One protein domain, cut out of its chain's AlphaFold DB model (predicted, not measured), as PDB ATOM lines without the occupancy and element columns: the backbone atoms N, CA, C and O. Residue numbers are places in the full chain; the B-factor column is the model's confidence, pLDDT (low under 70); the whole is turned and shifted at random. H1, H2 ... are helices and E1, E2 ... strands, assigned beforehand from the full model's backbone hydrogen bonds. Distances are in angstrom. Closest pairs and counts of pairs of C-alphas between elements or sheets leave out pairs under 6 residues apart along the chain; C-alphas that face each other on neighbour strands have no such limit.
ATOM      1  N   HIS A  30     -21.781   1.197  22.889       70.75
ATOM      2  CA  HIS A  30     -22.917   1.477  23.749       70.75
ATOM      3  C   HIS A  30     -22.393   1.871  25.132       70.75
ATOM      4  O   HIS A  30     -21.663   1.091  25.754       70.75
ATOM      5  N   VAL A  31     -22.736   3.087  25.563       76.50
ATOM      6  CA  VAL A  31     -22.361   3.618  26.874       76.50
ATOM      7  C   VAL A  31     -23.187   2.905  27.927       76.50
ATOM      8  O   VAL A  31     -24.407   3.026  27.943       76.50
ATOM      9  N   MET A  32     -22.498   2.184  28.802       82.06
ATOM     10  CA  MET A  32     -23.125   1.427  29.876       82.06
ATOM     11  C   MET A  32     -23.520   2.338  31.052       82.06
ATOM     12  O   MET A  32     -22.719   3.170  31.483       82.06
ATOM     13  N   VAL A  33     -24.722   2.152  31.599       83.94
ATOM     14  CA  VAL A  33     -25.252   2.828  32.797       83.94
ATOM     15  C   VAL A  33     -25.524   1.850  33.940       83.94
ATOM     16  O   VAL A  33     -25.607   0.643  33.736       83.94
ATOM     17  N   ASP A  34     -25.656   2.360  35.170       88.00
ATOM     18  CA  ASP A  34     -25.783   1.526  36.378       88.00
ATOM     19  C   ASP A  34     -26.983   0.554  36.320       88.00
ATOM     20  O   ASP A  34     -26.924  -0.533  36.905       88.00
ATOM     21  N   SER A  35     -28.049   0.933  35.602       87.56
ATOM     22  CA  SER A  35     -29.255   0.126  35.384       87.56
ATOM     23  C   SER A  35     -29.138  -0.906  34.261       87.56
ATOM     24  O   SER A  35     -30.037  -1.737  34.125       87.56
ATOM     25  N   ASP A  36     -28.082  -0.860  33.450       87.69
ATOM     26  CA  ASP A  36     -27.929  -1.795  32.341       87.69
ATOM     27  C   ASP A  36     -27.672  -3.206  32.843       87.69
ATOM     28  O   ASP A  36     -27.059  -3.427  33.889       87.69
ATOM     29  N   VAL A  37     -28.137  -4.175  32.059       91.25
ATOM     30  CA  VAL A  37     -27.979  -5.594  32.354       91.25
ATOM     31  C   VAL A  37     -27.014  -6.197  31.348       91.25
ATOM     32  O   VAL A  37     -27.335  -6.365  30.171       91.25
ATOM     33  N   ILE A  38     -25.833  -6.567  31.833       91.38
ATOM     34  CA  ILE A  38     -24.860  -7.355  31.091       91.38
ATOM     35  C   ILE A  38     -25.350  -8.808  31.060       91.38
ATOM     36  O   ILE A  38     -25.565  -9.404  32.124       91.38
ATOM     37  N   PRO A  39     -25.532  -9.407  29.870       91.88
ATOM     38  CA  PRO A  39     -26.092 -10.745  29.759       91.88
ATOM     39  C   PRO A  39     -25.122 -11.831  30.241       91.88
ATOM     40  O   PRO A  39     -23.895 -11.670  30.219       91.88
ATOM     41  N   VAL A  40     -25.698 -12.972  30.635       93.75
ATOM     42  CA  VAL A  40     -24.965 -14.204  30.968       93.75
ATOM     43  C   VAL A  40     -24.015 -14.560  29.835       93.75
ATOM     44  O   VAL A  40     -24.356 -14.444  28.664       93.75
ATOM     45  N   GLY A  41     -22.822 -15.007  30.198       92.69
ATOM     46  CA  GLY A  41     -21.804 -15.453  29.272       92.69
ATOM     47  C   GLY A  41     -21.016 -14.362  28.572       92.69
ATOM     48  O   GLY A  41     -20.126 -14.675  27.783       92.69
ATOM     49  N   SER A  42     -21.278 -13.096  28.896       92.25
ATOM     50  CA  SER A  42     -20.406 -12.015  28.450       92.25
ATOM     51  C   SER A  42     -19.040 -12.119  29.122       92.25
ATOM     52  O   SER A  42     -18.932 -12.506  30.290       92.25
ATOM     53  N   ARG A  43     -18.007 -11.713  28.390       92.44
ATOM     54  CA  ARG A  43     -16.689 -11.413  28.943       92.44
ATOM     55  C   ARG A  43     -16.660  -9.959  29.411       92.44
ATOM     56  O   ARG A  43     -17.183  -9.093  28.712       92.44
ATOM     57  N   VAL A  44     -16.037  -9.686  30.554       93.31
ATOM     58  CA  VAL A  44     -15.874  -8.330  31.100       93.31
ATOM     59  C   VAL A  44     -14.409  -8.079  31.434       93.31
ATOM     60  O   VAL A  44     -13.832  -8.792  32.255       93.31
ATOM     61  N   ASN A  45     -13.825  -7.051  30.829       93.88
ATOM     62  CA  ASN A  45     -12.455  -6.617  31.071       93.88
ATOM     63  C   ASN A  45     -12.483  -5.226  31.711       93.88
ATOM     64  O   ASN A  45     -13.274  -4.364  31.315       93.88
ATOM     65  N   PHE A  46     -11.611  -5.001  32.688       93.88
ATOM     66  CA  PHE A  46     -11.511  -3.729  33.396       93.88
ATOM     67  C   PHE A  46     -10.221  -3.034  33.000       93.88
ATOM     68  O   PHE A  46      -9.159  -3.647  33.006       93.88
ATOM     69  N   TRP A  47     -10.311  -1.756  32.668       93.56
ATOM     70  CA  TRP A  47      -9.159  -0.927  32.353       93.56
ATOM     71  C   TRP A  47      -9.064   0.192  33.362       93.56
ATOM     72  O   TRP A  47     -10.073   0.800  33.718       93.56
ATOM     73  N   VAL A  48      -7.849   0.459  33.813       94.19
ATOM     74  CA  VAL A  48      -7.561   1.391  34.893       94.19
ATOM     75  C   VAL A  48      -6.469   2.338  34.416       94.19
ATOM     76  O   VAL A  48      -5.492   1.910  33.807       94.19
ATOM     77  N   ASN A  49      -6.641   3.632  34.653       94.69
ATOM     78  CA  ASN A  49      -5.592   4.612  34.421       94.69
ATOM     79  C   ASN A  49      -4.765   4.774  35.693       94.69
ATOM     80  O   ASN A  49      -5.315   5.122  36.741       94.69
ATOM     81  N   HIS A  50      -3.474   4.504  35.575       91.44
ATOM     82  CA  HIS A  50      -2.455   4.815  36.563       91.44
ATOM     83  C   HIS A  50      -1.874   6.172  36.162       91.44
ATOM     84  O   HIS A  50      -1.440   6.323  35.024       91.44
ATOM     85  N   ASP A  51      -1.911   7.162  37.050       86.94
ATOM     86  CA  ASP A  51      -1.595   8.562  36.714       86.94
ATOM     87  C   ASP A  51      -0.216   8.739  36.041       86.94
ATOM     88  O   ASP A  51      -0.031   9.564  35.148       86.94
ATOM     89  N   ASP A  52       0.745   7.906  36.430       87.62
ATOM     90  CA  ASP A  52       2.127   7.879  35.962       87.62
ATOM     91  C   ASP A  52       2.384   6.889  34.811       87.62
ATOM     92  O   ASP A  52       3.210   7.155  33.937       87.62
ATOM     93  N   GLU A  53       1.688   5.752  34.786       87.06
ATOM     94  CA  GLU A  53       1.919   4.679  33.804       87.06
ATOM     95  C   GLU A  53       0.881   4.631  32.668       87.06
ATOM     96  O   GLU A  53       1.009   3.843  31.727       87.06
ATOM     97  N   GLY A  54      -0.154   5.465  32.746       91.06
ATOM     98  CA  GLY A  54      -1.254   5.528  31.797       91.06
ATOM     99  C   GLY A  54      -2.269   4.391  31.941       91.06
ATOM    100  O   GLY A  54      -2.473   3.809  33.005       91.06
ATOM    101  N   TRP A  55      -2.974   4.098  30.848       92.88
ATOM    102  CA  TRP A  55      -4.021   3.077  30.821       92.88
ATOM    103  C   TRP A  55      -3.439   1.667  30.799       92.88
ATOM    104  O   TRP A  55      -2.708   1.303  29.878       92.88
ATOM    105  N   LYS A  56      -3.849   0.849  31.766       92.69
ATOM    106  CA  LYS A  56      -3.514  -0.569  31.853       92.69
ATOM    107  C   LYS A  56      -4.775  -1.412  31.938       92.69
ATOM    108  O   LYS A  56      -5.745  -1.056  32.607       92.69
ATOM    109  N   GLU A  57      -4.755  -2.541  31.247       93.00
ATOM    110  CA  GLU A  57      -5.756  -3.577  31.451       93.00
ATOM    111  C   GLU A  57      -5.499  -4.259  32.796       93.00
ATOM    112  O   GLU A  57      -4.364  -4.608  33.122       93.00
ATOM    113  N   SER A  58      -6.552  -4.425  33.590       91.94
ATOM    114  CA  SER A  58      -6.471  -5.100  34.876       91.94
ATOM    115  C   SER A  58      -6.237  -6.594  34.689       91.94
ATOM    116  O   SER A  58      -6.825  -7.243  33.822       91.94
ATOM    117  N   ASN A  59      -5.461  -7.183  35.599       89.69
ATOM    118  CA  ASN A  59      -5.340  -8.639  35.674       89.69
ATOM    119  C   ASN A  59      -6.627  -9.303  36.208       89.69
ATOM    120  O   ASN A  59      -6.758 -10.525  36.141       89.69
ATOM    121  N   ILE A  60      -7.571  -8.536  36.772       89.19
ATOM    122  CA  ILE A  60      -8.936  -9.009  37.023       89.19
ATOM    123  C   ILE A  60      -9.723  -8.858  35.731       89.19
ATOM    124  O   ILE A  60      -9.856  -7.770  35.183       89.19
ATOM    125  N   HIS A  61     -10.304  -9.958  35.282       91.69
ATOM    126  CA  HIS A  61     -11.299  -9.967  34.225       91.69
ATOM    127  C   HIS A  61     -12.249 -11.136  34.464       91.69
ATOM    128  O   HIS A  61     -11.915 -12.120  35.130       91.69
ATOM    129  N   ILE A  62     -13.449 -11.030  33.915       93.31
ATOM    130  CA  ILE A  62     -14.457 -12.078  33.969       93.31
ATOM    131  C   ILE A  62     -14.497 -12.709  32.588       93.31
ATOM    132  O   ILE A  62     -15.027 -12.120  31.650       93.31
ATOM    133  N   ALA A  63     -13.922 -13.902  32.450       91.50
ATOM    134  CA  ALA A  63     -13.871 -14.595  31.164       91.50
ATOM    135  C   ALA A  63     -15.270 -14.968  30.640       91.50
ATOM    136  O   ALA A  63     -15.506 -14.896  29.434       91.50
ATOM    137  N   TYR A  64     -16.177 -15.347  31.547       92.56
ATOM    138  CA  TYR A  64     -17.565 -15.699  31.262       92.56
ATOM    139  C   TYR A  64     -18.442 -15.375  32.475       92.56
ATOM    140  O   TYR A  64     -18.200 -15.882  33.573       92.56
ATOM    141  N   LEU A  65     -19.468 -14.543  32.296       94.44
ATOM    142  CA  LEU A  65     -20.417 -14.224  33.360       94.44
ATOM    143  C   LEU A  65     -21.354 -15.407  33.663       94.44
ATOM    144  O   LEU A  65     -22.106 -15.819  32.780       94.44
ATOM    145  N   PRO A  66     -21.403 -15.922  34.905       94.19
ATOM    146  CA  PRO A  66     -22.275 -17.048  35.251       94.19
ATOM    147  C   PRO A  66     -23.746 -16.643  35.434       94.19
ATOM    148  O   PRO A  66     -24.636 -17.487  35.398       94.19
ATOM    149  N   ARG A  67     -24.007 -15.351  35.645       95.81
ATOM    150  CA  ARG A  67     -25.335 -14.755  35.824       95.81
ATOM    151  C   ARG A  67     -25.353 -13.352  35.214       95.81
ATOM    152  O   ARG A  67     -24.271 -12.802  34.993       95.81
ATOM    153  N   PRO A  68     -26.533 -12.752  34.981       94.94
ATOM    154  CA  PRO A  68     -26.596 -11.352  34.598       94.94
ATOM    155  C   PRO A  68     -25.891 -10.481  35.641       94.94
ATOM    156  O   PRO A  68     -25.970 -10.755  36.846       94.94
ATOM    157  N   MET A  69     -25.197  -9.454  35.162       95.06
ATOM    158  CA  MET A  69     -24.487  -8.482  35.988       95.06
ATOM    159  C   MET A  69     -25.029  -7.096  35.683       95.06
ATOM    160  O   MET A  69     -25.170  -6.742  34.515       95.06
ATOM    161  N   THR A  70     -25.341  -6.311  36.707       93.00
ATOM    162  CA  THR A  70     -25.763  -4.927  36.468       93.00
ATOM    163  C   THR A  70     -24.563  -4.032  36.182       93.00
ATOM    164  O   THR A  70     -23.439  -4.324  36.601       93.00
ATOM    165  N   GLY A  71     -24.796  -2.897  35.529       89.94
ATOM    166  CA  GLY A  71     -23.765  -1.884  35.359       89.94
ATOM    167  C   GLY A  71     -23.159  -1.433  36.691       89.94
ATOM    168  O   GLY A  71     -21.941  -1.419  36.859       89.94
ATOM    169  N   ALA A  72     -24.002  -1.218  37.704       91.12
ATOM    170  CA  ALA A  72     -23.541  -0.861  39.044       91.12
ATOM    171  C   ALA A  72     -22.635  -1.936  39.681       91.12
ATOM    172  O   ALA A  72     -21.709  -1.606  40.422       91.12
ATOM    173  N   GLU A  73     -22.891  -3.224  39.425       94.06
ATOM    174  CA  GLU A  73     -22.004  -4.307  39.861       94.06
ATOM    175  C   GLU A  73     -20.666  -4.261  39.113       94.06
ATOM    176  O   GLU A  73     -19.611  -4.323  39.746       94.06
ATOM    177  N   ALA A  74     -20.695  -4.102  37.789       92.75
ATOM    178  CA  ALA A  74     -19.495  -3.998  36.962       92.75
ATOM    179  C   ALA A  74     -18.619  -2.791  37.345       92.75
ATOM    180  O   ALA A  74     -17.393  -2.911  37.390       92.75
ATOM    181  N   ARG A  75     -19.227  -1.660  37.720       91.12
ATOM    182  CA  ARG A  75     -18.524  -0.507  38.296       91.12
ATOM    183  C   ARG A  75     -17.742  -0.874  39.551       91.12
ATOM    184  O   ARG A  75     -16.553  -0.589  39.633       91.12
ATOM    185  N   ARG A  76     -18.394  -1.506  40.529       93.19
ATOM    186  CA  ARG A  76     -17.735  -1.881  41.796       93.19
ATOM    187  C   ARG A  76     -16.566  -2.831  41.555       93.19
ATOM    188  O   ARG A  76     -15.546  -2.723  42.227       93.19
ATOM    189  N   TRP A  77     -16.695  -3.731  40.581       94.75
ATOM    190  CA  TRP A  77     -15.584  -4.575  40.145       94.75
ATOM    191  C   TRP A  77     -14.431  -3.759  39.561       94.75
ATOM    192  O   TRP A  77     -13.288  -3.997  39.941       94.75
ATOM    193  N   ALA A  78     -14.714  -2.778  38.702       93.25
ATOM    194  CA  ALA A  78     -13.696  -1.894  38.142       93.25
ATOM    195  C   ALA A  78     -12.980  -1.066  39.227       93.25
ATOM    196  O   ALA A  78     -11.759  -0.942  39.206       93.25
ATOM    197  N   GLU A  79     -13.719  -0.555  40.215       92.88
ATOM    198  CA  GLU A  79     -13.150   0.172  41.358       92.88
ATOM    199  C   GLU A  79     -12.274  -0.736  42.239       92.88
ATOM    200  O   GLU A  79     -11.196  -0.333  42.690       92.88
ATOM    201  N   GLY A  80     -12.708  -1.981  42.461       94.12
ATOM    202  CA  GLY A  80     -11.918  -2.997  43.154       94.12
ATOM    203  C   GLY A  80     -10.645  -3.365  42.388       94.12
ATOM    204  O   GLY A  80      -9.573  -3.457  42.987       94.12
ATOM    205  N   ALA A  81     -10.747  -3.505  41.066       94.31
ATOM    206  CA  ALA A  81      -9.620  -3.758  40.176       94.31
ATOM    207  C   ALA A  81      -8.602  -2.614  40.214       94.31
ATOM    208  O   ALA A  81      -7.420  -2.867  40.428       94.31
ATOM    209  N   GLY A  82      -9.058  -1.362  40.113       93.38
ATOM    210  CA  GLY A  82      -8.185  -0.194  40.224       93.38
ATOM    211  C   GLY A  82      -7.497  -0.102  41.581       93.38
ATOM    212  O   GLY A  82      -6.286   0.089  41.651       93.38
ATOM    213  N   THR A  83      -8.236  -0.343  42.666       93.50
ATOM    214  CA  THR A  83      -7.666  -0.343  44.023       93.50
ATOM    215  C   THR A  83      -6.603  -1.425  44.202       93.50
ATOM    216  O   THR A  83      -5.598  -1.180  44.862       93.50
ATOM    217  N   ARG A  84      -6.792  -2.610  43.613       93.19
ATOM    218  CA  ARG A  84      -5.814  -3.701  43.697       93.19
ATOM    219  C   ARG A  84      -4.587  -3.458  42.815       93.19
ATOM    220  O   ARG A  84      -3.474  -3.683  43.277       93.19
ATOM    221  N   ASP A  85      -4.796  -3.043  41.567       91.00
ATOM    222  CA  ASP A  85      -3.741  -3.000  40.545       91.00
ATOM    223  C   ASP A  85      -2.958  -1.684  40.565       91.00
ATOM    224  O   ASP A  85      -1.739  -1.699  40.417       91.00
ATOM    225  N   GLY A  86      -3.642  -0.558  40.783       85.56
ATOM    226  CA  GLY A  86      -3.036   0.774  40.827       85.56
ATOM    227  C   GLY A  86      -2.949   1.384  42.228       85.56
ATOM    228  O   GLY A  86      -2.323   2.426  42.403       85.56
ATOM    229  N   GLY A  87      -3.552   0.774  43.254       89.50
ATOM    230  CA  GLY A  87      -3.386   1.202  44.648       89.50
ATOM    231  C   GLY A  87      -3.846   2.640  44.913       89.50
ATOM    232  O   GLY A  87      -5.040   2.939  44.905       89.50
ATOM    233  N   MET A  88      -2.900   3.540  45.195       89.00
ATOM    234  CA  MET A  88      -3.172   4.980  45.348       89.00
ATOM    235  C   MET A  88      -3.023   5.774  44.042       89.00
ATOM    236  O   MET A  88      -3.473   6.912  43.993       89.00
ATOM    237  N   LEU A  89      -2.412   5.188  43.011       88.94
ATOM    238  CA  LEU A  89      -2.079   5.849  41.745       88.94
ATOM    239  C   LEU A  89      -3.209   5.779  40.716       88.94
ATOM    240  O   LEU A  89      -3.167   6.487  39.711       88.94
ATOM    241  N   TRP A  90      -4.222   4.934  40.930       92.69
ATOM    242  CA  TRP A  90      -5.323   4.856  39.981       92.69
ATOM    243  C   TRP A  90      -6.295   6.024  40.135       92.69
ATOM    244  O   TRP A  90      -6.764   6.348  41.233       92.69
ATOM    245  N   THR A  91      -6.638   6.627  39.004       90.75
ATOM    246  CA  THR A  91      -7.473   7.833  38.955       90.75
ATOM    247  C   THR A  91      -8.764   7.602  38.184       90.75
ATOM    248  O   THR A  91      -9.805   8.143  38.561       90.75
ATOM    249  N   HIS A  92      -8.718   6.771  37.141       93.00
ATOM    250  CA  HIS A  92      -9.845   6.519  36.250       93.00
ATOM    251  C   HIS A  92      -9.992   5.041  35.906       93.00
ATOM    252  O   HIS A  92      -9.057   4.255  36.049       93.00
ATOM    253  N   TYR A  93     -11.167   4.676  35.406       92.06
ATOM    254  CA  TYR A  93     -11.452   3.348  34.893       92.06
ATOM    255  C   TYR A  93     -12.415   3.392  33.704       92.06
ATOM    256  O   TYR A  93     -13.163   4.354  33.523       92.06
ATOM    257  N   TYR A  94     -12.422   2.323  32.912       90.75
ATOM    258  CA  TYR A  94     -13.537   1.983  32.035       90.75
ATOM    259  C   TYR A  94     -13.738   0.464  31.988       90.75
ATOM    260  O   TYR A  94     -12.831  -0.319  32.275       90.75
ATOM    261  N   VAL A  95     -14.951   0.047  31.638       92.00
ATOM    262  CA  VAL A  95     -15.358  -1.353  31.539       92.00
ATOM    263  C   VAL A  95     -15.603  -1.702  30.084       92.00
ATOM    264  O   VAL A  95     -16.288  -0.975  29.364       92.00
ATOM    265  N   LEU A  96     -15.049  -2.831  29.665       91.12
ATOM    266  CA  LEU A  96     -15.191  -3.375  28.330       91.12
ATOM    267  C   LEU A  96     -15.950  -4.701  28.413       91.12
ATOM    268  O   LEU A  96     -15.484  -5.644  29.045       91.12
ATOM    269  N   VAL A  97     -17.114  -4.785  27.782       90.88
ATOM    270  CA  VAL A  97     -17.973  -5.971  27.809       90.88
ATOM    271  C   VAL A  97     -18.082  -6.542  26.406       90.88
ATOM    272  O   VAL A  97     -18.448  -5.840  25.469       90.88
ATOM    273  N   THR A  98     -17.813  -7.833  26.264       89.62
ATOM    274  CA  THR A  98     -18.032  -8.579  25.021       89.62
ATOM    275  C   THR A  98     -19.178  -9.568  25.242       89.62
ATOM    276  O   THR A  98     -18.972 -10.558  25.949       89.62
ATOM    277  N   PRO A  99     -20.385  -9.315  24.703       86.06
ATOM    278  CA  PRO A  99     -21.526 -10.217  24.831       86.06
ATOM    279  C   PRO A  99     -21.260 -11.598  24.205       86.06
ATOM    280  O   PRO A  99     -20.451 -11.711  23.278       86.06
ATOM    281  N   PRO A 100     -21.955 -12.657  24.658       84.19
ATOM    282  CA  PRO A 100     -21.818 -13.985  24.065       84.19
ATOM    283  C   PRO A 100     -22.264 -13.972  22.594       84.19
ATOM    284  O   PRO A 100     -23.285 -13.381  22.248       84.19
ATOM    285  N   GLY A 101     -21.495 -14.629  21.722       76.81
ATOM    286  CA  GLY A 101     -21.805 -14.719  20.288       76.81
ATOM    287  C   GLY A 101     -21.621 -13.416  19.500       76.81
ATOM    288  O   GLY A 101     -22.014 -13.349  18.340       76.81
ATOM    289  N   ALA A 102     -21.044 -12.373  20.103       63.88
ATOM    290  CA  ALA A 102     -20.687 -11.159  19.388       63.88
ATOM    291  C   ALA A 102     -19.313 -11.313  18.712       63.88
ATOM    292  O   ALA A 102     -18.296 -11.390  19.400       63.88
ATOM    293  N   ASP A 103     -19.277 -11.248  17.376       55.53
ATOM    294  CA  ASP A 103     -18.061 -11.145  16.546       55.53
ATOM    295  C   ASP A 103     -17.367  -9.769  16.702       55.53
ATOM    296  O   ASP A 103     -17.089  -9.071  15.731       55.53
ATOM    297  N   GLY A 104     -17.146  -9.314  17.940       54.62
ATOM    298  CA  GLY A 104     -16.488  -8.037  18.233       54.62
ATOM    299  C   GLY A 104     -17.415  -6.844  18.494       54.62
ATOM    300  O   GLY A 104     -16.937  -5.710  18.513       54.62
ATOM    301  N   ARG A 105     -18.722  -7.043  18.748       54.94
ATOM    302  CA  ARG A 105     -19.541  -5.971  19.353       54.94
ATOM    303  C   ARG A 105     -19.151  -5.836  20.815       54.94
ATOM    304  O   ARG A 105     -19.413  -6.728  21.610       54.94
ATOM    305  N   VAL A 106     -18.528  -4.717  21.148       67.44
ATOM    306  CA  VAL A 106     -18.021  -4.453  22.487       67.44
ATOM    307  C   VAL A 106     -18.825  -3.309  23.095       67.44
ATOM    308  O   VAL A 106     -18.862  -2.215  22.532       67.44
ATOM    309  N   TRP A 107     -19.495  -3.543  24.226       71.12
ATOM    310  CA  TRP A 107     -19.999  -2.431  25.033       71.12
ATOM    311  C   TRP A 107     -18.811  -1.836  25.778       71.12
ATOM    312  O   TRP A 107     -17.970  -2.565  26.308       71.12
ATOM    313  N   ARG A 108     -18.716  -0.511  25.804       75.81
ATOM    314  CA  ARG A 108     -17.651   0.182  26.523       75.81
ATOM    315  C   ARG A 108     -18.305   1.247  27.385       75.81
ATOM    316  O   ARG A 108     -19.053   2.071  26.868       75.81
ATOM    317  N   SER A 109     -18.029   1.234  28.685       77.88
ATOM    318  CA  SER A 109     -18.419   2.359  29.534       77.88
ATOM    319  C   SER A 109     -17.670   3.624  29.106       77.88
ATOM    320  O   SER A 109     -16.627   3.561  28.450       77.88
ATOM    321  N   ASN A 110     -18.142   4.784  29.549       80.69
ATOM    322  CA  ASN A 110     -17.303   5.975  29.510       80.69
ATOM    323  C   ASN A 110     -16.080   5.803  30.429       80.69
ATOM    324  O   ASN A 110     -15.991   4.864  31.229       80.69
ATOM    325  N   VAL A 111     -15.129   6.727  30.301       84.00
ATOM    326  CA  VAL A 111     -14.052   6.888  31.277       84.00
ATOM    327  C   VAL A 111     -14.631   7.555  32.521       84.00
ATOM    328  O   VAL A 111     -15.173   8.657  32.448       84.00
ATOM    329  N   HIS A 112     -14.497   6.899  33.667       83.50
ATOM    330  CA  HIS A 112     -14.999   7.381  34.948       83.50
ATOM    331  C   HIS A 112     -13.846   7.605  35.917       83.50
ATOM    332  O   HIS A 112     -12.934   6.788  35.991       83.50
ATOM    333  N   ALA A 113     -13.895   8.698  36.678       86.94
ATOM    334  CA  ALA A 113     -12.977   8.904  37.791       86.94
ATOM    335  C   ALA A 113     -13.296   7.934  38.940       86.94
ATOM    336  O   ALA A 113     -14.425   7.455  39.079       86.94
ATOM    337  N   ARG A 114     -12.310   7.662  39.795       84.50
ATOM    338  CA  ARG A 114     -12.490   6.884  41.024       84.50
ATOM    339  C   ARG A 114     -13.687   7.399  41.836       84.50
ATOM    340  O   ARG A 114     -13.736   8.570  42.199       84.50
TER     341      ARG A 114
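Overview. This is residues 30 to 114 of the 125 residues of an uncharacterized protein of Brevifollis gellanilyticus (UniProt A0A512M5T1). One helix, H1, packs over one face of a strongly twisted three-stranded sheet, making two layers, and residues 107 to 113 fold back along edge strand E3. The 85 printed residues include E1, E2, H1 and E3 in chain order; the sheet runs E2, E1, E3, antiparallel. The class is mixed, with under half of the residues in named elements; the whole is compact, radius of gyration of the C-alphas 12.2 A, spanning 36 by 24 by 21 A.

Arrangement. E1, residues 43 to 50, and E2, residues 54 to 62, form a hairpin, with N 48 and O 56 within hydrogen-bond range at 2.9 A. E2 bends by 60 degrees at residue 59. H1, residues 71 to 85, is on the sheet, its closest C-alphas to E1 being Ala 78 and Phe 46, 5.5 A apart; every O i to N i+4 pair is within range. E3, residues 90 to 98, is antiparallel to E1 at 161 degrees, with N 45 and O 96 at 2.8 A. E2, H1 and E3 make a split strand-helix-strand unit, E1 between its strands, with a right-handed crossover.

Along the chain. E1, 22.9 A long, begins at C-alpha 43 (-16.689, -11.413, 28.943). E2 measures 22.1 A, H1 20.7 A and E3 23.8 A, ending at C-alpha 98 (-18.032, -8.579, 25.021).

Size, cuts and confidence. The printed part has no cut, and no link is long. Residues 102 to 106 have pLDDT under 70.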